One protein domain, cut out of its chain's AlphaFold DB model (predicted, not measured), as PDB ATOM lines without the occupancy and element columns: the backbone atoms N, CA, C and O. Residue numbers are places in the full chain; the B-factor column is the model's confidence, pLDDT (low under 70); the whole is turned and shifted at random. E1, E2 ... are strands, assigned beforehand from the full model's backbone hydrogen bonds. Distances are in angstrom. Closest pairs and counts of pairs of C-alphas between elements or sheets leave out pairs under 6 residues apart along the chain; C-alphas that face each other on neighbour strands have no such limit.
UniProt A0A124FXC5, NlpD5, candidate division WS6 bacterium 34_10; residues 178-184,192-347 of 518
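Overview. This is residues 178 to 184 and 192 to 347 of the 518 residues of the protein "NlpD5" of candidate division WS6 bacterium 34_10 (UniProt A0A124FXC5). A long, loose rod is built of three twisted sheets: a five-stranded sheet towards one end, a four-stranded sheet with E4 and E5 at the other, and between them a curled sheet, E9 E8 E12 E13, partly face to face with each, strands crossed. The hairpin E4 and E5 reaches one tip and the unnamed stretch 254 to 266 the other. The printed part has 163 residues with thirteen named strands, E1 to E13 in chain order, and no named helix; the class is all strand. The orders are E1 E7 E6 E2 E3, mixed, and E4 E5 E11 E10 and E9 E8 E12 E13, both antiparallel. The radius of gyration of the C-alphas is 21.8 A, and the spans are 76 by 31 by 26 A.

Along the chain. The largest sheet holds E1, residues 178 to 180, from C-alpha 178 at (5.366, -5.446, -34.051); E7, 267 to 279, 32.8 A long; E6, 242 to 253, 34.5 A; E2, 195 to 201; and E3, 206 to 213. The curled sheet holds E9, 290 to 292; E8, 281 to 288; E12, 316 to 327, 35.3 A; and E13, 330 to 341, 36.3 A, ending at (15.582, 30.153, -52.662). The third holds E4, 218 to 227, 27.4 A; E5, 230 to 238, 26.6 A; E11, 303 to 310; and E10, 296 to 300.

Arrangement. In the largest sheet E6 and E2 are parallel, with N 198 and O 246 2.8 A apart. E7 and E6 form a hairpin, with N 247 and O 274 at 2.8 A. E7 bends by 71 degrees at residue 271 and runs on into E8 at 81 degrees. This sheet and the curled one are face to face, the parts that face each other 10.4 A centre to centre, with the strands of the one at 54 degrees to those of the other; the closest C-alphas of E3 and E13, those of Phe 207 and Leu 332, are 7.1 A apart. In the curled sheet E8 and E12 are antiparallel, with N 318 and O 285 at 2.7 A. The curled sheet and the sheet E4 E5 E11 E10 are also face to face, the parts that face each other 10.3 A centre to centre, with the strands of the one at 50 degrees to those of the other. There E5 and E11 are antiparallel, with N 233 and O 308 at 2.8 A.

Size, cuts and confidence. The C-alphas farthest apart, of Asn 228 and Leu 258, are 77.0 A apart. Residues 185 to 191 are not printed; C-alphas 184 and 192 are 22.2 A apart across the cut. E6 to E7 is a long link. Mean pLDDT of the printed part is 80.0; 25 residues are under 70, among them 178 to 184 and 259 to 266.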
ATOM      1  N   GLU A 178       5.555  -5.690 -35.485       40.50
ATOM      2  CA  GLU A 178       5.366  -5.446 -34.051       40.50
ATOM      3  C   GLU A 178       6.525  -6.095 -33.285       40.50
ATOM      4  O   GLU A 178       6.716  -7.311 -33.346       40.50
ATOM      5  N   VAL A 179       7.320  -5.293 -32.576       43.41
ATOM      6  CA  VAL A 179       8.416  -5.799 -31.735       43.41
ATOM      7  C   VAL A 179       8.017  -5.650 -30.267       43.41
ATOM      8  O   VAL A 179       7.811  -4.537 -29.779       43.41
ATOM      9  N   LYS A 180       7.908  -6.778 -29.550       35.44
ATOM     10  CA  LYS A 180       7.767  -6.779 -28.086       35.44
ATOM     11  C   LYS A 180       9.077  -6.291 -27.472       35.44
ATOM     12  O   LYS A 180      10.127  -6.864 -27.754       35.44
ATOM     13  N   ALA A 181       9.017  -5.255 -26.639       37.25
ATOM     14  CA  ALA A 181      10.183  -4.771 -25.912       37.25
ATOM     15  C   ALA A 181      10.614  -5.829 -24.880       37.25
ATOM     16  O   ALA A 181       9.984  -5.981 -23.836       37.25
ATOM     17  N   VAL A 182      11.662  -6.591 -25.196       35.69
ATOM     18  CA  VAL A 182      12.470  -7.278 -24.182       35.69
ATOM     19  C   VAL A 182      13.410  -6.233 -23.585       35.69
ATOM     20  O   VAL A 182      13.898  -5.355 -24.298       35.69
ATOM     21  N   GLU A 183      13.579  -6.301 -22.267       36.53
ATOM     22  CA  GLU A 183      14.434  -5.437 -21.454       36.53
ATOM     23  C   GLU A 183      15.780  -5.132 -22.128       36.53
ATOM     24  O   GLU A 183      16.460  -6.022 -22.629       36.53
ATOM     25  N   GLU A 184      16.143  -3.849 -22.111       37.69
ATOM     26  CA  GLU A 184      17.489  -3.333 -22.367       37.69
ATOM     27  C   GLU A 184      18.259  -3.943 -23.550       37.69
ATOM     28  O   GLU A 184      19.308  -4.563 -23.387       37.69
ATOM     29  N   GLU A 192      19.218   4.978 -41.329       52.62
ATOM     30  CA  GLU A 192      19.672   5.586 -42.576       52.62
ATOM     31  C   GLU A 192      18.457   5.902 -43.460       52.62
ATOM     32  O   GLU A 192      17.613   5.036 -43.704       52.62
ATOM     33  N   GLY A 193      18.367   7.141 -43.950       68.31
ATOM     34  CA  GLY A 193      17.350   7.581 -44.912       68.31
ATOM     35  C   GLY A 193      16.254   8.475 -44.323       68.31
ATOM     36  O   GLY A 193      16.438   9.103 -43.289       68.31
ATOM     37  N   ASN A 194      15.114   8.555 -45.015       85.12
ATOM     38  CA  ASN A 194      13.986   9.414 -44.647       85.12
ATOM     39  C   ASN A 194      13.155   8.785 -43.522       85.12
ATOM     40  O   ASN A 194      12.416   7.827 -43.772       85.12
ATOM     41  N   TYR A 195      13.236   9.322 -42.302       89.38
ATOM     42  CA  TYR A 195      12.474   8.816 -41.160       89.38
ATOM     43  C   TYR A 195      11.990   9.903 -40.205       89.38
ATOM     44  O   TYR A 195      12.630  10.938 -40.040       89.38
ATOM     45  N   CYS A 196      10.903   9.618 -39.485       87.81
ATOM     46  CA  CYS A 196      10.501  10.386 -38.308       87.81
ATOM     47  C   CYS A 196      10.123   9.455 -37.156       87.81
ATOM     48  O   CYS A 196       9.488   8.419 -37.337       87.81
ATOM     49  N   GLU A 197      10.544   9.817 -35.952       91.62
ATOM     50  CA  GLU A 197      10.338   9.069 -34.725       91.62
ATOM     51  C   GLU A 197       9.447   9.846 -33.759       91.62
ATOM     52  O   GLU A 197       9.709  11.002 -33.419       91.62
ATOM     53  N   TYR A 198       8.424   9.161 -33.260       90.56
ATOM     54  CA  TYR A 198       7.456   9.676 -32.309       90.56
ATOM     55  C   TYR A 198       7.397   8.780 -31.073       90.56
ATOM     56  O   TYR A 198       7.593   7.567 -31.149       90.56
ATOM     57  N   ILE A 199       7.067   9.372 -29.927       89.88
ATOM     58  CA  ILE A 199       6.518   8.648 -28.779       89.88
ATOM     59  C   ILE A 199       5.009   8.869 -28.755       89.88
ATOM     60  O   ILE A 199       4.552  10.010 -28.806       89.88
ATOM     61  N   TYR A 200       4.245   7.785 -28.659       89.31
ATOM     62  CA  TYR A 200       2.814   7.818 -28.389       89.31
ATOM     63  C   TYR A 200       2.567   7.436 -26.931       89.31
ATOM     64  O   TYR A 200       2.833   6.306 -26.519       89.31
ATOM     65  N   ASN A 201       2.070   8.382 -26.137       85.62
ATOM     66  CA  ASN A 201       1.718   8.132 -24.747       85.62
ATOM     67  C   ASN A 201       0.322   7.509 -24.687       85.62
ATOM     68  O   ASN A 201      -0.673   8.194 -24.921       85.62
ATOM     69  N   VAL A 202       0.248   6.221 -24.357       83.06
ATOM     70  CA  VAL A 202      -1.000   5.444 -24.403       83.06
ATOM     71  C   VAL A 202      -2.030   5.974 -23.404       83.06
ATOM     72  O   VAL A 202      -3.213   5.998 -23.712       83.06
ATOM     73  N   ASN A 203      -1.601   6.441 -22.227       81.31
ATOM     74  CA  ASN A 203      -2.515   6.975 -21.212       81.31
ATOM     75  C   ASN A 203      -3.062   8.361 -21.568       81.31
ATOM     76  O   ASN A 203      -4.146   8.722 -21.122       81.31
ATOM     77  N   ARG A 204      -2.274   9.171 -22.285       81.38
ATOM     78  CA  ARG A 204      -2.617  10.563 -22.620       81.38
ATOM     79  C   ARG A 204      -3.134  10.737 -24.041       81.38
ATOM     80  O   ARG A 204      -3.510  11.855 -24.379       81.38
ATOM     81  N   GLU A 205      -3.090   9.680 -24.847       84.62
ATOM     82  CA  GLU A 205      -3.520   9.657 -26.247       84.62
ATOM     83  C   GLU A 205      -2.852  10.753 -27.090       84.62
ATOM     84  O   GLU A 205      -3.473  11.422 -27.913       84.62
ATOM     85  N   ARG A 206      -1.556  10.986 -26.854       85.00
ATOM     86  CA  ARG A 206      -0.807  12.075 -27.495       85.00
ATOM     87  C   ARG A 206       0.495  11.596 -28.105       85.00
ATOM     88  O   ARG A 206       1.245  10.845 -27.480       85.00
ATOM     89  N   PHE A 207       0.777  12.121 -29.292       87.00
ATOM     90  CA  PHE A 207       2.059  11.977 -29.966       87.00
ATOM     91  C   PHE A 207       3.023  13.081 -29.535       87.00
ATOM     92  O   PHE A 207       2.635  14.233 -29.327       87.00
ATOM     93  N   ARG A 208       4.300  12.729 -29.450       88.81
ATOM     94  CA  ARG A 208       5.411  13.654 -29.260       88.81
ATOM     95  C   ARG A 208       6.504  13.310 -30.258       88.81
ATOM     96  O   ARG A 208       7.018  12.195 -30.233       88.81
ATOM     97  N   LEU A 209       6.862  14.265 -31.111       89.06
ATOM     98  CA  LEU A 209       7.979  14.111 -32.037       89.06
ATOM     99  C   LEU A 209       9.301  14.070 -31.254       89.06
ATOM    100  O   LEU A 209       9.526  14.900 -30.371       89.06
ATOM    101  N   ILE A 210      10.151  13.092 -31.562       88.38
ATOM    102  CA  ILE A 210      11.508  12.977 -31.013       88.38
ATOM    103  C   ILE A 210      12.514  13.510 -32.025       88.38
ATOM    104  O   ILE A 210      13.317  14.375 -31.690       88.38
ATOM    105  N   ASP A 211      12.468  12.966 -33.238       88.38
ATOM    106  CA  ASP A 211      13.450  13.222 -34.283       88.38
ATOM    107  C   ASP A 211      12.817  12.999 -35.655       88.38
ATOM    108  O   ASP A 211      11.930  12.160 -35.793       88.38
ATOM    109  N   CYS A 212      13.220  13.762 -36.662       86.31
ATOM    110  CA  CYS A 212      12.656  13.673 -38.007       86.31
ATOM    111  C   CYS A 212      13.685  14.181 -39.004       86.31
ATOM    112  O   CYS A 212      13.975  15.377 -39.072       86.31
ATOM    113  N   GLU A 213      14.232  13.250 -39.772       87.56
ATOM    114  CA  GLU A 213      15.244  13.497 -40.778       87.56
ATOM    115  C   GLU A 213      14.679  13.092 -42.137       87.56
ATOM    116  O   GLU A 213      14.445  11.919 -42.421       87.56
ATOM    117  N   ILE A 214      14.396  14.096 -42.965       85.00
ATOM    118  CA  ILE A 214      13.867  13.920 -44.315       85.00
ATOM    119  C   ILE A 214      14.745  14.715 -45.273       85.00
ATOM    120  O   ILE A 214      15.005  15.907 -45.066       85.00
ATOM    121  N   ASP A 215      15.163  14.053 -46.346       87.56
ATOM    122  CA  ASP A 215      15.883  14.649 -47.454       87.56
ATOM    123  C   ASP A 215      15.095  15.830 -48.006       87.56
ATOM    124  O   ASP A 215      13.945  15.729 -48.444       87.56
ATOM    125  N   LYS A 216      15.746  16.990 -47.990       86.06
ATOM    126  CA  LYS A 216      15.151  18.215 -48.507       86.06
ATOM    127  C   LYS A 216      15.028  18.113 -50.031       86.06
ATOM    128  O   LYS A 216      15.973  17.649 -50.679       86.06
ATOM    129  N   PRO A 217      13.927  18.613 -50.617       89.19
ATOM    130  CA  PRO A 217      13.799  18.695 -52.060       89.19
ATOM    131  C   PRO A 217      14.956  19.511 -52.645       89.19
ATOM    132  O   PRO A 217      15.443  20.469 -52.041       89.19
ATOM    133  N   LYS A 218      15.420  19.113 -53.830       90.94
ATOM    134  CA  LYS A 218      16.542  19.749 -54.530       90.94
ATOM    135  C   LYS A 218      16.057  20.313 -55.850       90.94
ATOM    136  O   LYS A 218      15.389  19.612 -56.600       90.94
ATOM    137  N   ILE A 219      16.414  21.557 -56.144       91.38
ATOM    138  CA  ILE A 219      16.162  22.176 -57.448       91.38
ATOM    139  C   ILE A 219      17.301  21.761 -58.384       91.38
ATOM    140  O   ILE A 219      18.463  22.044 -58.100       91.38
ATOM    141  N   THR A 220      16.982  21.082 -59.486       91.38
ATOM    142  CA  THR A 220      17.958  20.710 -60.524       91.38
ATOM    143  C   THR A 220      18.097  21.809 -61.567       91.38
ATOM    144  O   THR A 220      19.199  22.085 -62.035       91.38
ATOM    145  N   SER A 221      16.993  22.465 -61.923       90.44
ATOM    146  CA  SER A 221      17.004  23.588 -62.855       90.44
ATOM    147  C   SER A 221      15.857  24.549 -62.574       90.44
ATOM    148  O   SER A 221      14.781  24.160 -62.130       90.44
ATOM    149  N   SER A 222      16.101  25.827 -62.826       91.38
ATOM    150  CA  SER A 222      15.099  26.883 -62.750       91.38
ATOM    151  C   SER A 222      15.370  27.853 -63.889       91.38
ATOM    152  O   SER A 222      16.440  28.462 -63.956       91.38
ATOM    153  N   THR A 223      14.428  27.973 -64.815       88.00
ATOM    154  CA  THR A 223      14.546  28.827 -65.997       88.00
ATOM    155  C   THR A 223      13.380  29.789 -66.093       88.00
ATOM    156  O   THR A 223      12.305  29.555 -65.534       88.00
ATOM    157  N   TYR A 224      13.604  30.897 -66.795       88.00
ATOM    158  CA  TYR A 224      12.520  31.785 -67.172       88.00
ATOM    159  C   TYR A 224      12.693  32.365 -68.573       88.00
ATOM    160  O   TYR A 224      13.813  32.641 -69.002       88.00
ATOM    161  N   SER A 225      11.577  32.600 -69.251       80.44
ATOM    162  CA  SER A 225      11.480  33.436 -70.449       80.44
ATOM    163  C   SER A 225      10.481  34.565 -70.212       80.44
ATOM    164  O   SER A 225       9.772  34.577 -69.197       80.44
ATOM    165  N   THR A 226      10.435  35.540 -71.120       78.81
ATOM    166  CA  THR A 226       9.442  36.614 -71.062       78.81
ATOM    167  C   THR A 226       8.509  36.604 -72.268       78.81
ATOM    168  O   THR A 226       8.916  36.314 -73.391       78.81
ATOM    169  N   TYR A 227       7.233  36.907 -72.025       73.19
ATOM    170  CA  TYR A 227       6.192  37.033 -73.045       73.19
ATOM    171  C   TYR A 227       5.262  38.185 -72.672       73.19
ATOM    172  O   TYR A 227       4.646  38.136 -71.609       73.19
ATOM    173  N   ASN A 228       5.169  39.227 -73.507       72.12
ATOM    174  CA  ASN A 228       4.300  40.394 -73.272       72.12
ATOM    175  C   ASN A 228       4.402  40.978 -71.843       72.12
ATOM    176  O   ASN A 228       3.404  41.325 -71.216       72.12
ATOM    177  N   GLY A 229       5.623  41.063 -71.301       75.31
ATOM    178  CA  GLY A 229       5.879  41.579 -69.948       75.31
ATOM    179  C   GLY A 229       5.589  40.598 -68.802       75.31
ATOM    180  O   GLY A 229       5.776  40.956 -67.642       75.31
ATOM    181  N   MET A 230       5.175  39.365 -69.104       79.00
ATOM    182  CA  MET A 230       5.008  38.275 -68.140       79.00
ATOM    183  C   MET A 230       6.249  37.375 -68.110       79.00
ATOM    184  O   MET A 230       6.897  37.161 -69.131       79.00
ATOM    185  N   TYR A 231       6.545  36.809 -66.942       82.44
ATOM    186  CA  TYR A 231       7.604  35.831 -66.708       82.44
ATOM    187  C   TYR A 231       7.025  34.424 -66.770       82.44
ATOM    188  O   TYR A 231       6.181  34.064 -65.949       82.44
ATOM    189  N   ILE A 232       7.499  33.622 -67.713       80.69
ATOM    190  CA  ILE A 232       7.172  32.201 -67.809       80.69
ATOM    191  C   ILE A 232       8.290  31.456 -67.115       80.69
ATOM    192  O   ILE A 232       9.447  31.572 -67.504       80.69
ATOM    193  N   VAL A 233       7.948  30.729 -66.066       84.94
ATOM    194  CA  VAL A 233       8.898  30.112 -65.155       84.94
ATOM    195  C   VAL A 233       8.742  28.604 -65.216       84.94
ATOM    196  O   VAL A 233       7.624  28.097 -65.133       84.94
ATOM    197  N   ASN A 234       9.863  27.896 -65.312       84.12
ATOM    198  CA  ASN A 234       9.922  26.450 -65.164       84.12
ATOM    199  C   ASN A 234      10.948  26.095 -64.083       84.12
ATOM    200  O   ASN A 234      12.040  26.661 -64.050       84.12
ATOM    201  N   SER A 235      10.595  25.181 -63.186       86.69
ATOM    202  CA  SER A 235      11.503  24.643 -62.181       86.69
ATOM    203  C   SER A 235      11.385  23.131 -62.148       86.69
ATOM    204  O   SER A 235      10.287  22.599 -62.006       86.69
ATOM    205  N   LYS A 236      12.524  22.449 -62.212       89.62
ATOM    206  CA  LYS A 236      12.615  20.999 -62.063       89.62
ATOM    207  C   LYS A 236      13.462  20.639 -60.861       89.62
ATOM    208  O   LYS A 236      14.332  21.415 -60.448       89.62
ATOM    209  N   GLY A 237      13.228  19.457 -60.314       90.12
ATOM    210  CA  GLY A 237      13.994  18.992 -59.177       90.12
ATOM    211  C   GLY A 237      13.674  17.578 -58.746       90.12
ATOM    212  O   GLY A 237      12.964  16.850 -59.428       90.12
ATOM    213  N   ARG A 238      14.224  17.202 -57.595       91.19
ATOM    214  CA  ARG A 238      14.013  15.903 -56.957       91.19
ATOM    215  C   ARG A 238      13.388  16.084 -55.586       91.19
ATOM    216  O   ARG A 238      13.676  17.075 -54.909       91.19
ATOM    217  N   TYR A 239      12.554  15.133 -55.190       89.94
ATOM    218  CA  TYR A 239      11.853  15.139 -53.910       89.94
ATOM    219  C   TYR A 239      11.837  13.744 -53.277       89.94
ATOM    220  O   TYR A 239      12.193  12.753 -53.917       89.94
ATOM    221  N   THR A 240      11.436  13.703 -52.012       86.44
ATOM    222  CA  THR A 240      11.232  12.476 -51.240       86.44
ATOM    223  C   THR A 240       9.762  12.097 -51.280       86.44
ATOM    224  O   THR A 240       8.934  12.900 -50.865       86.44
ATOM    225  N   ASP A 241       9.466  10.892 -51.754       84.19
ATOM    226  CA  ASP A 241       8.119  10.356 -51.968       84.19
ATOM    227  C   ASP A 241       7.580   9.544 -50.785       84.19
ATOM    228  O   ASP A 241       6.368   9.504 -50.582       84.19
ATOM    229  N   SER A 242       8.450   8.921 -49.987       85.81
ATOM    230  CA  SER A 242       8.049   8.189 -48.784       85.81
ATOM    231  C   SER A 242       8.923   8.485 -47.568       85.81
ATOM    232  O   SER A 242      10.089   8.882 -47.673       85.81
ATOM    233  N   VAL A 243       8.331   8.307 -46.389       87.69
ATOM    234  CA  VAL A 243       8.985   8.458 -45.089       87.69
ATOM    235  C   VAL A 243       8.651   7.268 -44.199       87.69
ATOM    236  O   VAL A 243       7.501   6.832 -44.120       87.69
ATOM    237  N   LYS A 244       9.658   6.764 -43.482       90.12
ATOM    238  CA  LYS A 244       9.457   5.738 -42.458       90.12
ATOM    239  C   LYS A 244       9.083   6.374 -41.127       90.12
ATOM    240  O   LYS A 244       9.823   7.207 -40.604       90.12
ATOM    241  N   ILE A 245       7.957   5.977 -40.552       89.38
ATOM    242  CA  ILE A 245       7.493   6.481 -39.260       89.38
ATOM    243  C   ILE A 245       7.684   5.411 -38.191       89.38
ATOM    244  O   ILE A 245       7.119   4.323 -38.276       89.38
ATOM    245  N   TYR A 246       8.452   5.751 -37.158       90.19
ATOM    246  CA  TYR A 246       8.685   4.914 -35.984       90.19
ATOM    247  C   TYR A 246       7.888   5.459 -34.800       90.19
ATOM    248  O   TYR A 246       8.133   6.581 -34.357       90.19
ATOM    249  N   ILE A 247       6.958   4.676 -34.255       89.75
ATOM    250  CA  ILE A 247       6.147   5.067 -33.096       89.75
ATOM    251  C   ILE A 247       6.501   4.190 -31.903       89.75
ATOM    252  O   ILE A 247       6.186   3.003 -31.865       89.75
ATOM    253  N   LYS A 248       7.131   4.791 -30.894       90.38
ATOM    254  CA  LYS A 248       7.371   4.180 -29.584       90.38
ATOM    255  C   LYS A 248       6.145   4.377 -28.704       90.38
ATOM    256  O   LYS A 248       5.857   5.488 -28.269       90.38
ATOM    257  N   ASN A 249       5.438   3.299 -28.408       86.06
ATOM    258  CA  ASN A 249       4.329   3.319 -27.465       86.06
ATOM    259  C   ASN A 249       4.882   3.354 -26.049       86.06
ATOM    260  O   ASN A 249       5.606   2.438 -25.658       86.06
ATOM    261  N   ALA A 250       4.536   4.385 -25.287       85.81
ATOM    262  CA  ALA A 250       4.948   4.529 -23.903       85.81
ATOM    263  C   ALA A 250       3.744   4.610 -22.965       85.81
ATOM    264  O   ALA A 250       2.715   5.207 -23.287       85.81
ATOM    265  N   VAL A 251       3.894   4.018 -21.786       83.25
ATOM    266  CA  VAL A 251       2.920   4.085 -20.693       83.25
ATOM    267  C   VAL A 251       3.532   4.918 -19.575       83.25
ATOM    268  O   VAL A 251       4.725   4.813 -19.290       83.25
ATOM    269  N   CYS A 252       2.715   5.753 -18.939       74.88
ATOM    270  CA  CYS A 252       3.142   6.490 -17.760       74.88
ATOM    271  C   CYS A 252       3.248   5.552 -16.563       74.88
ATOM    272  O   CYS A 252       2.242   4.991 -16.123       74.88
ATOM    273  N   ARG A 253       4.445   5.431 -15.983       69.81
ATOM    274  CA  ARG A 253       4.576   4.843 -14.649       69.81
ATOM    275  C   ARG A 253       4.039   5.841 -13.615       69.81
ATOM    276  O   ARG A 253       4.306   7.040 -13.696       69.81
ATOM    277  N   ASN A 254       3.243   5.343 -12.669       59.97
ATOM    278  CA  ASN A 254       2.731   6.147 -11.560       59.97
ATOM    279  C   ASN A 254       3.881   6.647 -10.668       59.97
ATOM    280  O   ASN A 254       4.937   6.021 -10.608       59.97
ATOM    281  N   PHE A 255       3.636   7.765  -9.981       61.69
ATOM    282  CA  PHE A 255       4.547   8.422  -9.041       61.69
ATOM    283  C   PHE A 255       5.267   7.428  -8.109       61.69
ATOM    284  O   PHE A 255       4.615   6.646  -7.416       61.69
ATOM    285  N   ASP A 256       6.600   7.504  -8.072       66.25
ATOM    286  CA  ASP A 256       7.468   6.715  -7.199       66.25
ATOM    287  C   ASP A 256       8.280   7.649  -6.290       66.25
ATOM    288  O   ASP A 256       9.146   8.408  -6.733       66.25
ATOM    289  N   ILE A 257       8.024   7.566  -4.982       66.19
ATOM    290  CA  ILE A 257       8.669   8.402  -3.964       66.19
ATOM    291  C   ILE A 257      10.177   8.146  -3.829       66.19
ATOM    292  O   ILE A 257      10.853   8.906  -3.151       66.19
ATOM    293  N   LEU A 258      10.725   7.101  -4.449       75.25
ATOM    294  CA  LEU A 258      12.160   6.807  -4.445       75.25
ATOM    295  C   LEU A 258      12.856   7.204  -5.753       75.25
ATOM    296  O   LEU A 258      14.084   7.201  -5.803       75.25
ATOM    297  N   ASN A 259      12.099   7.596  -6.784       66.00
ATOM    298  CA  ASN A 259      12.645   8.040  -8.061       66.00
ATOM    299  C   ASN A 259      12.293   9.520  -8.340       66.00
ATOM    300  O   ASN A 259      11.188   9.809  -8.820       66.00
ATOM    301  N   PRO A 260      13.231  10.463  -8.100       68.38
ATOM    302  CA  PRO A 260      13.001  11.904  -8.243       68.38
ATOM    303  C   PRO A 260      12.559  12.348  -9.643       68.38
ATOM    304  O   PRO A 260      11.939  13.403  -9.775       68.38
ATOM    305  N   THR A 261      12.841  11.565 -10.693       59.50
ATOM    306  CA  THR A 261      12.406  11.881 -12.067       59.50
ATOM    307  C   THR A 261      10.892  11.746 -12.254       59.50
ATOM    308  O   THR A 261      10.338  12.334 -13.180       59.50
ATOM    309  N   THR A 262      10.208  11.040 -11.346       65.12
ATOM    310  CA  THR A 262       8.750  10.831 -11.366       65.12
ATOM    311  C   THR A 262       7.976  11.846 -10.514       65.12
ATOM    312  O   THR A 262       6.747  11.858 -10.525       65.12
ATOM    313  N   TRP A 263       8.667  12.718  -9.765       61.53
ATOM    314  CA  TRP A 263       8.032  13.583  -8.756       61.53
ATOM    315  C   TRP A 263       7.303  14.798  -9.328       61.53
ATOM    316  O   TRP A 263       6.403  15.336  -8.689       61.53
ATOM    317  N   PHE A 264       7.665  15.219 -10.538       61.34
ATOM    318  CA  PHE A 264       7.069  16.379 -11.209       61.34
ATOM    319  C   PHE A 264       6.648  16.064 -12.653       61.34
ATOM    320  O   PHE A 264       6.391  16.974 -13.442       61.34
ATOM    321  N   GLY A 265       6.583  14.779 -13.019       60.75
ATOM    322  CA  GLY A 265       6.338  14.332 -14.386       60.75
ATOM    323  C   GLY A 265       5.961  12.855 -14.474       60.75
ATOM    324  O   GLY A 265       5.983  12.129 -13.488       60.75
ATOM    325  N   CYS A 266       5.579  12.420 -15.672       66.38
ATOM    326  CA  CYS A 266       5.342  11.011 -15.969       66.38
ATOM    327  C   CYS A 266       6.640  10.395 -16.504       66.38
ATOM    328  O   CYS A 266       7.246  10.964 -17.414       66.38
ATOM    329  N   ASP A 267       7.046   9.253 -15.946       70.19
ATOM    330  CA  ASP A 267       8.153   8.451 -16.473       70.19
ATOM    331  C   ASP A 267       7.613   7.560 -17.594       70.19
ATOM    332  O   ASP A 267       6.821   6.643 -17.356       70.19
ATOM    333  N   GLU A 268       7.950   7.920 -18.833       73.69
ATOM    334  CA  GLU A 268       7.464   7.263 -20.046       73.69
ATOM    335  C   GLU A 268       8.254   5.972 -20.284       73.69
ATOM    336  O   GLU A 268       9.379   5.995 -20.786       73.69
ATOM    337  N   VAL A 269       7.652   4.828 -19.953       80.44
ATOM    338  CA  VAL A 269       8.252   3.512 -20.195       80.44
ATOM    339  C   VAL A 269       7.760   2.986 -21.537       80.44
ATOM    340  O   VAL A 269       6.562   2.764 -21.715       80.44
ATOM    341  N   VAL A 270       8.678   2.792 -22.486       82.06
ATOM    342  CA  VAL A 270       8.360   2.250 -23.815       82.06
ATOM    343  C   VAL A 270       7.979   0.773 -23.690       82.06
ATOM    344  O   VAL A 270       8.769  -0.033 -23.211       82.06
ATOM    345  N   THR A 271       6.776   0.417 -24.134       81.88
ATOM    346  CA  THR A 271       6.229  -0.948 -24.062       81.88
ATOM    347  C   THR A 271       6.295  -1.688 -25.396       81.88
ATOM    348  O   THR A 271       6.402  -2.912 -25.425       81.88
ATOM    349  N   SER A 272       6.205  -0.963 -26.511       79.94
ATOM    350  CA  SER A 272       6.277  -1.523 -27.864       79.94
ATOM    351  C   SER A 272       6.685  -0.450 -28.869       79.94
ATOM    352  O   SER A 272       6.542   0.744 -28.599       79.94
ATOM    353  N   ALA A 273       7.156  -0.862 -30.041       85.56
ATOM    354  CA  ALA A 273       7.421   0.036 -31.159       85.56
ATOM    355  C   ALA A 273       6.748  -0.490 -32.430       85.56
ATOM    356  O   ALA A 273       6.782  -1.695 -32.685       85.56
ATOM    357  N   ASP A 274       6.150   0.416 -33.197       83.62
ATOM    358  CA  ASP A 274       5.521   0.136 -34.486       83.62
ATOM    359  C   ASP A 274       6.239   0.936 -35.588       83.62
ATOM    360  O   ASP A 274       6.665   2.074 -35.367       83.62
ATOM    361  N   GLU A 275       6.389   0.330 -36.766       88.38
ATOM    362  CA  GLU A 275       7.003   0.933 -37.956       88.38
ATOM    363  C   GLU A 275       5.981   1.005 -39.096       88.38
ATOM    364  O   GLU A 275       5.269   0.032 -39.365       88.38
ATOM    365  N   TYR A 276       5.941   2.154 -39.769       83.81
ATOM    366  CA  TYR A 276       5.084   2.433 -40.918       83.81
ATOM    367  C   TYR A 276       5.921   2.972 -42.079       83.81
ATOM    368  O   TYR A 276       6.827   3.774 -41.858       83.81
ATOM    369  N   ASP A 277       5.582   2.590 -43.307       87.31
ATOM    370  CA  ASP A 277       6.087   3.226 -44.528       87.31
ATOM    371  C   ASP A 277       4.950   4.043 -45.145       87.31
ATOM    372  O   ASP A 277       3.892   3.497 -45.466       87.31
ATOM    373  N   ILE A 278       5.120   5.363 -45.217       83.56
ATOM    374  CA  ILE A 278       4.056   6.290 -45.604       83.56
ATOM    375  C   ILE A 278       4.488   7.086 -46.825       83.56
ATOM    376  O   ILE A 278       5.505   7.782 -46.801       83.56
ATOM    377  N   LYS A 279       3.664   7.039 -47.875       83.25
ATOM    378  CA  LYS A 279       3.778   7.949 -49.015       83.25
ATOM    379  C   LYS A 279       3.366   9.361 -48.604       83.25
ATOM    380  O   LYS A 279       2.319   9.561 -47.987       83.25
ATOM    381  N   LEU A 280       4.185  10.341 -48.959       82.25
ATOM    382  CA  LEU A 280       3.918  11.748 -48.703       82.25
ATOM    383  C   LEU A 280       3.023  12.325 -49.802       82.25
ATOM    384  O   LEU A 280       3.256  12.121 -50.992       82.25
ATOM    385  N   ASN A 281       2.029  13.112 -49.399       80.50
ATOM    386  CA  ASN A 281       1.327  13.992 -50.323       80.50
ATOM    387  C   ASN A 281       2.120  15.288 -50.484       80.50
ATOM    388  O   ASN A 281       2.690  15.790 -49.511       80.50
ATOM    389  N   HIS A 282       2.142  15.848 -51.695       81.44
ATOM    390  CA  HIS A 282       2.958  17.017 -52.010       81.44
ATOM    391  C   HIS A 282       2.161  18.172 -52.605       81.44
ATOM    392  O   HIS A 282       1.369  17.995 -53.528       81.44
ATOM    393  N   GLU A 283       2.467  19.380 -52.138       80.12
ATOM    394  CA  GLU A 283       2.005  20.630 -52.738       80.12
ATOM    395  C   GLU A 283       3.178  21.573 -52.974       80.12
ATOM    396  O   GLU A 283       4.130  21.634 -52.192       80.12
ATOM    397  N   VAL A 284       3.103  22.357 -54.045       82.06
ATOM    398  CA  VAL A 284       4.162  23.292 -54.422       82.06
ATOM    399  C   VAL A 284       3.603  24.653 -54.789       82.06
ATOM    400  O   VAL A 284       2.608  24.775 -55.499       82.06
ATOM    401  N   TYR A 285       4.292  25.691 -54.329       83.25
ATOM    402  CA  TYR A 285       3.912  27.080 -54.546       83.25
ATOM    403  C   TYR A 285       5.136  27.927 -54.845       83.25
ATOM    404  O   TYR A 285       6.206  27.705 -54.289       83.25
ATOM    405  N   PHE A 286       4.981  28.975 -55.645       85.81
ATOM    406  CA  PHE A 286       5.997  30.015 -55.732       85.81
ATOM    407  C   PHE A 286       5.715  31.131 -54.730       85.81
ATOM    408  O   PHE A 286       4.582  31.364 -54.312       85.81
ATOM    409  N   PHE A 287       6.762  31.853 -54.342       84.62
ATOM    410  CA  PHE A 287       6.649  32.986 -53.436       84.62
ATOM    411  C   PHE A 287       7.276  34.245 -54.031       84.62
ATOM    412  O   PHE A 287       8.472  34.296 -54.347       84.62
ATOM    413  N   ASN A 288       6.466  35.299 -54.110       80.12
ATOM    414  CA  ASN A 288       6.900  36.644 -54.456       80.12
ATOM    415  C   ASN A 288       6.090  37.682 -53.675       80.12
ATOM    416  O   ASN A 288       5.018  38.098 -54.113       80.12
ATOM    417  N   LYS A 289       6.568  38.044 -52.477       80.69
ATOM    418  CA  LYS A 289       5.856  38.838 -51.446       80.69
ATOM    419  C   LYS A 289       4.556  38.195 -50.921       80.69
ATOM    420  O   LYS A 289       4.216  38.403 -49.764       80.69
ATOM    421  N   LYS A 290       3.881  37.381 -51.735       82.56
ATOM    422  CA  LYS A 290       2.734  36.520 -51.440       82.56
ATOM    423  C   LYS A 290       2.955  35.122 -52.028       82.56
ATOM    424  O   LYS A 290       3.798  34.950 -52.912       82.56
ATOM    425  N   VAL A 291       2.200  34.147 -51.530       77.12
ATOM    426  CA  VAL A 291       2.135  32.790 -52.094       77.12
ATOM    427  C   VAL A 291       1.376  32.846 -53.419       77.12
ATOM    428  O   VAL A 291       0.360  33.536 -53.523       77.12
ATOM    429  N   ILE A 292       1.899  32.173 -54.440       77.75
ATOM    430  CA  ILE A 292       1.336  32.136 -55.787       77.75
ATOM    431  C   ILE A 292       1.326  30.684 -56.260       77.75
ATOM    432  O   ILE A 292       2.362  30.015 -56.250       77.75
ATOM    433  N   SER A 293       0.155  30.206 -56.672       72.75
ATOM    434  CA  SER A 293       0.001  28.854 -57.200       72.75
ATOM    435  C   SER A 293       0.611  28.739 -58.601       72.75
ATOM    436  O   SER A 293       0.427  29.650 -59.418       72.75
ATOM    437  N   PRO A 294       1.328  27.643 -58.896       70.81
ATOM    438  CA  PRO A 294       1.776  27.341 -60.248       70.81
ATOM    439  C   PRO A 294       0.605  27.047 -61.184       70.81
ATOM    440  O   PRO A 294      -0.474  26.648 -60.751       70.81
ATOM    441  N   SER A 295       0.834  27.239 -62.483       59.75
ATOM    442  CA  SER A 295      -0.137  26.878 -63.520       59.75
ATOM    443  C   SER A 295      -0.201  25.364 -63.716       59.75
ATOM    444  O   SER A 295      -1.246  24.840 -64.084       59.75
ATOM    445  N   SER A 296       0.907  24.662 -63.469       57.78
ATOM    446  CA  SER A 296       0.950  23.203 -63.415       57.78
ATOM    447  C   SER A 296       2.133  22.711 -62.584       57.78
ATOM    448  O   SER A 296       3.163  23.382 -62.463       57.78
ATOM    449  N   TYR A 297       1.988  21.515 -62.022       71.81
ATOM    450  CA  TYR A 297       3.088  20.757 -61.446       71.81
ATOM    451  C   TYR A 297       2.864  19.258 -61.634       71.81
ATOM    452  O   TYR A 297       1.727  18.789 -61.707       71.81
ATOM    453  N   ILE A 298       3.957  18.514 -61.751       67.44
ATOM    454  CA  ILE A 298       3.969  17.069 -61.969       67.44
ATOM    455  C   ILE A 298       4.974  16.460 -61.004       67.44
ATOM    456  O   ILE A 298       6.076  16.984 -60.864       67.44
ATOM    457  N   PHE A 299       4.590  15.349 -60.384       73.31
ATOM    458  CA  PHE A 299       5.446  14.505 -59.562       73.31
ATOM    459  C   PHE A 299       5.501  13.118 -60.198       73.31
ATOM    460  O   PHE A 299       4.464  12.475 -60.357       73.31
ATOM    461  N   ARG A 300       6.686  12.660 -60.598       75.75
ATOM    462  CA  ARG A 300       6.886  11.333 -61.194       75.75
ATOM    463  C   ARG A 300       8.303  10.856 -60.905       75.75
ATOM    464  O   ARG A 300       9.232  11.643 -60.988       75.75
ATOM    465  N   ASP A 301       8.461   9.581 -60.555       80.19
ATOM    466  CA  ASP A 301       9.771   8.930 -60.401       80.19
ATOM    467  C   ASP A 301      10.755   9.699 -59.490       80.19
ATOM    468  O   ASP A 301      11.947   9.801 -59.771       80.19
ATOM    469  N   LYS A 302      10.252  10.262 -58.375       84.44
ATOM    470  CA  LYS A 302      11.012  11.113 -57.425       84.44
ATOM    471  C   LYS A 302      11.545  12.422 -58.023       84.44
ATOM    472  O   LYS A 302      12.376  13.103 -57.412       84.44
ATOM    473  N   GLU A 303      11.044  12.806 -59.191       85.94
ATOM    474  CA  GLU A 303      11.290  14.079 -59.851       85.94
ATOM    475  C   GLU A 303      10.024  14.932 -59.894       85.94
ATOM    476  O   GLU A 303       8.898  14.437 -59.988       85.94
ATOM    477  N   TYR A 304      10.215  16.243 -59.808       82.56
ATOM    478  CA  TYR A 304       9.141  17.201 -59.970       82.56
ATOM    479  C   TYR A 304       9.430  18.160 -61.115       82.56
ATOM    480  O   TYR A 304      10.569  18.586 -61.322       82.56
ATOM    481  N   GLU A 305       8.368  18.562 -61.801       78.44
ATOM    482  CA  GLU A 305       8.375  19.661 -62.759       78.44
ATOM    483  C   GLU A 305       7.273  20.646 -62.401       78.44
ATOM    484  O   GLU A 305       6.143  20.251 -62.140       78.44
ATOM    485  N   ILE A 306       7.598  21.934 -62.382       79.81
ATOM    486  CA  ILE A 306       6.681  23.000 -61.991       79.81
ATOM    487  C   ILE A 306       6.764  24.091 -63.043       79.81
ATOM    488  O   ILE A 306       7.857  24.550 -63.378       79.81
ATOM    489  N   ALA A 307       5.614  24.538 -63.535       73.88
ATOM    490  CA  ALA A 307       5.524  25.632 -64.485       73.88
ATOM    491  C   ALA A 307       4.503  26.679 -64.034       73.88
ATOM    492  O   ALA A 307       3.480  26.378 -63.416       73.88
ATOM    493  N   GLY A 308       4.773  27.940 -64.353       72.19
ATOM    494  CA  GLY A 308       3.826  29.012 -64.088       72.19
ATOM    495  C   GLY A 308       4.146  30.297 -64.824       72.19
ATOM    496  O   GLY A 308       5.249  30.484 -65.334       72.19
ATOM    497  N   ILE A 309       3.157  31.181 -64.878       74.81
ATOM    498  CA  ILE A 309       3.243  32.463 -65.576       74.81
ATOM    499  C   ILE A 309       2.919  33.572 -64.581       74.81
ATOM    500  O   ILE A 309       1.849  33.578 -63.974       74.81
ATOM    501  N   TYR A 310       3.835  34.522 -64.416       81.25
ATOM    502  CA  TYR A 310       3.769  35.525 -63.355       81.25
ATOM    503  C   TYR A 310       4.064  36.927 -63.869       81.25
ATOM    504  O   TYR A 310       4.878  37.118 -64.763       81.25
ATOM    505  N   SER A 311       3.454  37.939 -63.254       82.00
ATOM    506  CA  SER A 311       3.749  39.348 -63.558       82.00
ATOM    507  C   SER A 311       5.128  39.801 -63.071       82.00
ATOM    508  O   SER A 311       5.607  40.868 -63.433       82.00
ATOM    509  N   SER A 312       5.766  39.013 -62.208       87.50
ATOM    510  CA  SER A 312       7.109  39.270 -61.693       87.50
ATOM    511  C   SER A 312       7.774  37.956 -61.306       87.50
ATOM    512  O   SER A 312       7.108  37.033 -60.832       87.50
ATOM    513  N   LEU A 313       9.089  37.881 -61.510       88.50
ATOM    514  CA  LEU A 313       9.862  36.673 -61.256       88.50
ATOM    515  C   LEU A 313       9.776  36.271 -59.769       88.50
ATOM    516  O   LEU A 313      10.020  37.113 -58.899       88.50
ATOM    517  N   PRO A 314       9.422  35.014 -59.452       88.62
ATOM    518  CA  PRO A 314       9.372  34.556 -58.076       88.62
ATOM    519  C   PRO A 314      10.765  34.479 -57.452       88.62
ATOM    520  O   PRO A 314      11.783  34.424 -58.133       88.62
ATOM    521  N   SER A 315      10.800  34.508 -56.122       88.44
ATOM    522  CA  SER A 315      12.049  34.543 -55.345       88.44
ATOM    523  C   SER A 315      12.356  33.223 -54.647       88.44
ATOM    524  O   SER A 315      13.511  32.926 -54.348       88.44
ATOM    525  N   ASN A 316      11.314  32.454 -54.332       90.06
ATOM    526  CA  ASN A 316      11.438  31.182 -53.642       90.06
ATOM    527  C   ASN A 316      10.393  30.194 -54.163       90.06
ATOM    528  O   ASN A 316       9.298  30.598 -54.567       90.06
ATOM    529  N   LEU A 317      10.718  28.913 -54.052       89.69
ATOM    530  CA  LEU A 317       9.799  27.793 -54.178       89.69
ATOM    531  C   LEU A 317       9.456  27.288 -52.770       89.69
ATOM    532  O   LEU A 317      10.344  27.054 -51.956       89.69
ATOM    533  N   ILE A 318       8.172  27.156 -52.465       87.94
ATOM    534  CA  ILE A 318       7.663  26.540 -51.242       87.94
ATOM    535  C   ILE A 318       7.223  25.131 -51.610       87.94
ATOM    536  O   ILE A 318       6.361  24.956 -52.467       87.94
ATOM    537  N   PHE A 319       7.815  24.149 -50.950       89.19
ATOM    538  CA  PHE A 319       7.492  22.744 -51.111       89.19
ATOM    539  C   PHE A 319       6.882  22.239 -49.812       89.19
ATOM    540  O   PHE A 319       7.502  22.366 -48.755       89.19
ATOM    541  N   LYS A 320       5.673  21.693 -49.884       85.75
ATOM    542  CA  LYS A 320       4.975  21.105 -48.751       85.75
ATOM    543  C   LYS A 320       4.867  19.600 -48.933       85.75
ATOM    544  O   LYS A 320       4.479  19.141 -50.001       85.75
ATOM    545  N   GLY A 321       5.209  18.851 -47.896       85.00
ATOM    546  CA  GLY A 321       4.896  17.433 -47.759       85.00
ATOM    547  C   GLY A 321       3.969  17.233 -46.569       85.00
ATOM    548  O   GLY A 321       4.201  17.846 -45.529       85.00
ATOM    549  N   TYR A 322       2.935  16.407 -46.693       85.75
ATOM    550  CA  TYR A 322       2.068  16.082 -45.564       85.75
ATOM    551  C   TYR A 322       1.623  14.623 -45.572       85.75
ATOM    552  O   TYR A 322       1.511  13.992 -46.626       85.75
ATOM    553  N   PHE A 323       1.359  14.096 -44.380       84.75
ATOM    554  CA  PHE A 323       0.763  12.783 -44.191       84.75
ATOM    555  C   PHE A 323      -0.182  12.772 -42.990       84.75
ATOM    556  O   PHE A 323      -0.035  13.569 -42.059       84.75
ATOM    557  N   SER A 324      -1.114  11.823 -43.017       86.75
ATOM    558  CA  SER A 324      -2.026  11.514 -41.919       86.75
ATOM    559  C   SER A 324      -1.915  10.027 -41.603       86.75
ATOM    560  O   SER A 324      -2.056   9.192 -42.495       86.75
ATOM    561  N   LEU A 325      -1.661   9.692 -40.341       87.38
ATOM    562  CA  LEU A 325      -1.566   8.316 -39.861       87.38
ATOM    563  C   LEU A 325      -2.514   8.116 -38.683       87.38
ATOM    564  O   LEU A 325      -2.441   8.847 -37.699       87.38
ATOM    565  N   LYS A 326      -3.362   7.090 -38.739       87.12
ATOM    566  CA  LYS A 326      -4.157   6.669 -37.584       87.12
ATOM    567  C   LYS A 326      -3.392   5.610 -36.798       87.12
ATOM    568  O   LYS A 326      -3.040   4.566 -37.337       87.12
ATOM    569  N   HIS A 327      -3.149   5.859 -35.517       86.31
ATOM    570  CA  HIS A 327      -2.472   4.924 -34.628       86.31
ATOM    571  C   HIS A 327      -3.240   4.804 -33.307       86.31
ATOM    572  O   HIS A 327      -3.435   5.788 -32.594       86.31
ATOM    573  N   ARG A 328      -3.711   3.586 -32.992       84.19
ATOM    574  CA  ARG A 328      -4.519   3.272 -31.792       84.19
ATOM    575  C   ARG A 328      -5.722   4.210 -31.603       84.19
ATOM    576  O   ARG A 328      -5.976   4.695 -30.506       84.19
ATOM    577  N   GLY A 329      -6.443   4.480 -32.691       82.31
ATOM    578  CA  GLY A 329      -7.640   5.329 -32.685       82.31
ATOM    579  C   GLY A 329      -7.376   6.834 -32.786       82.31
ATOM    580  O   GLY A 329      -8.313   7.571 -33.086       82.31
ATOM    581  N   ASN A 330      -6.127   7.283 -32.632       85.50
ATOM    582  CA  ASN A 330      -5.753   8.695 -32.678       85.50
ATOM    583  C   ASN A 330      -5.017   9.050 -33.971       85.50
ATOM    584  O   ASN A 330      -4.237   8.256 -34.494       85.50
ATOM    585  N   TRP A 331      -5.268  10.255 -34.482       87.25
ATOM    586  CA  TRP A 331      -4.646  10.754 -35.706       87.25
ATOM    587  C   TRP A 331      -3.336  11.485 -35.407       87.25
ATOM    588  O   TRP A 331      -3.263  12.320 -34.506       87.25
ATOM    589  N   LEU A 332      -2.314  11.174 -36.197       87.62
ATOM    590  CA  LEU A 332      -1.066  11.909 -36.317       87.62
ATOM    591  C   LEU A 332      -1.054  12.588 -37.687       87.62
ATOM    592  O   LEU A 332      -0.835  11.932 -38.705       87.62
ATOM    593  N   ASP A 333      -1.288  13.896 -37.688       86.31
ATOM    594  CA  ASP A 333      -1.191  14.748 -38.869       86.31
ATOM    595  C   ASP A 333       0.121  15.538 -38.812       86.31
ATOM    596  O   ASP A 333       0.398  16.224 -37.823       86.31
ATOM    597  N   GLN A 334       0.930  15.461 -39.868       84.88
ATOM    598  CA  GLN A 334       2.195  16.188 -39.958       84.88
ATOM    599  C   GLN A 334       2.308  16.893 -41.310       84.88
ATOM    600  O   GLN A 334       2.204  16.264 -42.359       84.88
ATOM    601  N   GLU A 335       2.588  18.199 -41.273       85.38
ATOM    602  CA  GLU A 335       2.945  19.016 -42.439       85.38
ATOM    603  C   GLU A 335       4.408  19.462 -42.325       85.38
ATOM    604  O   GLU A 335       4.886  19.847 -41.255       85.38
ATOM    605  N   LEU A 336       5.124  19.418 -43.445       80.81
ATOM    606  CA  LEU A 336       6.508  19.841 -43.598       80.81
ATOM    607  C   LEU A 336       6.575  20.846 -44.741       80.81
ATOM    608  O   LEU A 336       6.454  20.475 -45.905       80.81
ATOM    609  N   ALA A 337       6.786  22.120 -44.419       85.12
ATOM    610  CA  ALA A 337       6.921  23.179 -45.410       85.12
ATOM    611  C   ALA A 337       8.375  23.657 -45.494       85.12
ATOM    612  O   ALA A 337       8.938  24.172 -44.527       85.12
ATOM    613  N   ILE A 338       8.982  23.523 -46.672       86.00
ATOM    614  CA  ILE A 338      10.357  23.941 -46.947       86.00
ATOM    615  C   ILE A 338      10.329  25.078 -47.960       86.00
ATOM    616  O   ILE A 338       9.809  24.945 -49.066       86.00
ATOM    617  N   LYS A 339      10.926  26.211 -47.585       89.25
ATOM    618  CA  LYS A 339      11.126  27.353 -48.477       89.25
ATOM    619  C   LYS A 339      12.533  27.303 -49.062       89.25
ATOM    620  O   LYS A 339      13.513  27.405 -48.330       89.25
ATOM    621  N   MET A 340      12.621  27.164 -50.378       88.88
ATOM    622  CA  MET A 340      13.867  27.070 -51.129       88.88
ATOM    623  C   MET A 340      14.096  28.352 -51.938       88.88
ATOM    624  O   MET A 340      13.221  28.719 -52.726       88.88
ATOM    625  N   PRO A 341      15.241  29.039 -51.788       89.81
ATOM    626  CA  PRO A 341      15.582  30.153 -52.662       89.81
ATOM    627  C   PRO A 341      15.766  29.650 -54.096       89.81
ATOM    628  O   PRO A 341      16.414  28.630 -54.330       89.81
ATOM    629  N   THR A 342      15.189  30.365 -55.061       86.00
ATOM    630  CA  THR A 342      15.230  29.992 -56.482       86.00
ATOM    631  C   THR A 342      16.008  31.025 -57.278       86.00
ATOM    632  O   THR A 342      15.638  32.199 -57.295       86.00
ATOM    633  N   THR A 343      17.037  30.577 -57.995       88.12
ATOM    634  CA  THR A 343      17.767  31.403 -58.963       88.12
ATOM    635  C   THR A 343      17.368  30.973 -60.365       88.12
ATOM    636  O   THR A 343      17.679  29.857 -60.778       88.12
ATOM    637  N   PHE A 344      16.684  31.847 -61.104       88.06
ATOM    638  CA  PHE A 344      16.242  31.528 -62.458       88.06
ATOM    639  C   PHE A 344      17.260  31.972 -63.505       88.06
ATOM    640  O   PHE A 344      17.678  33.132 -63.541       88.06
ATOM    641  N   LYS A 345      17.606  31.059 -64.411       89.00
ATOM    642  CA  LYS A 345      18.391  31.368 -65.605       89.00
ATOM    643  C   LYS A 345      17.459  31.859 -66.712       89.00
ATOM    644  O   LYS A 345      16.522  31.148 -67.077       89.00
ATOM    645  N   LYS A 346      17.719  33.051 -67.260       85.56
ATOM    646  CA  LYS A 346      16.992  33.516 -68.448       85.56
ATOM    647  C   LYS A 346      17.327  32.583 -69.614       85.56
ATOM    648  O   LYS A 346      18.505  32.351 -69.885       85.56
ATOM    649  N   ILE A 347      16.309  32.044 -70.265       81.44
ATOM    650  CA  ILE A 347      16.423  31.398 -71.574       81.44
ATOM    651  C   ILE A 347      15.962  32.393 -72.641       81.44
ATOM    652  O   ILE A 347      15.300  33.379 -72.306       81.44
TER     653      ILE A 347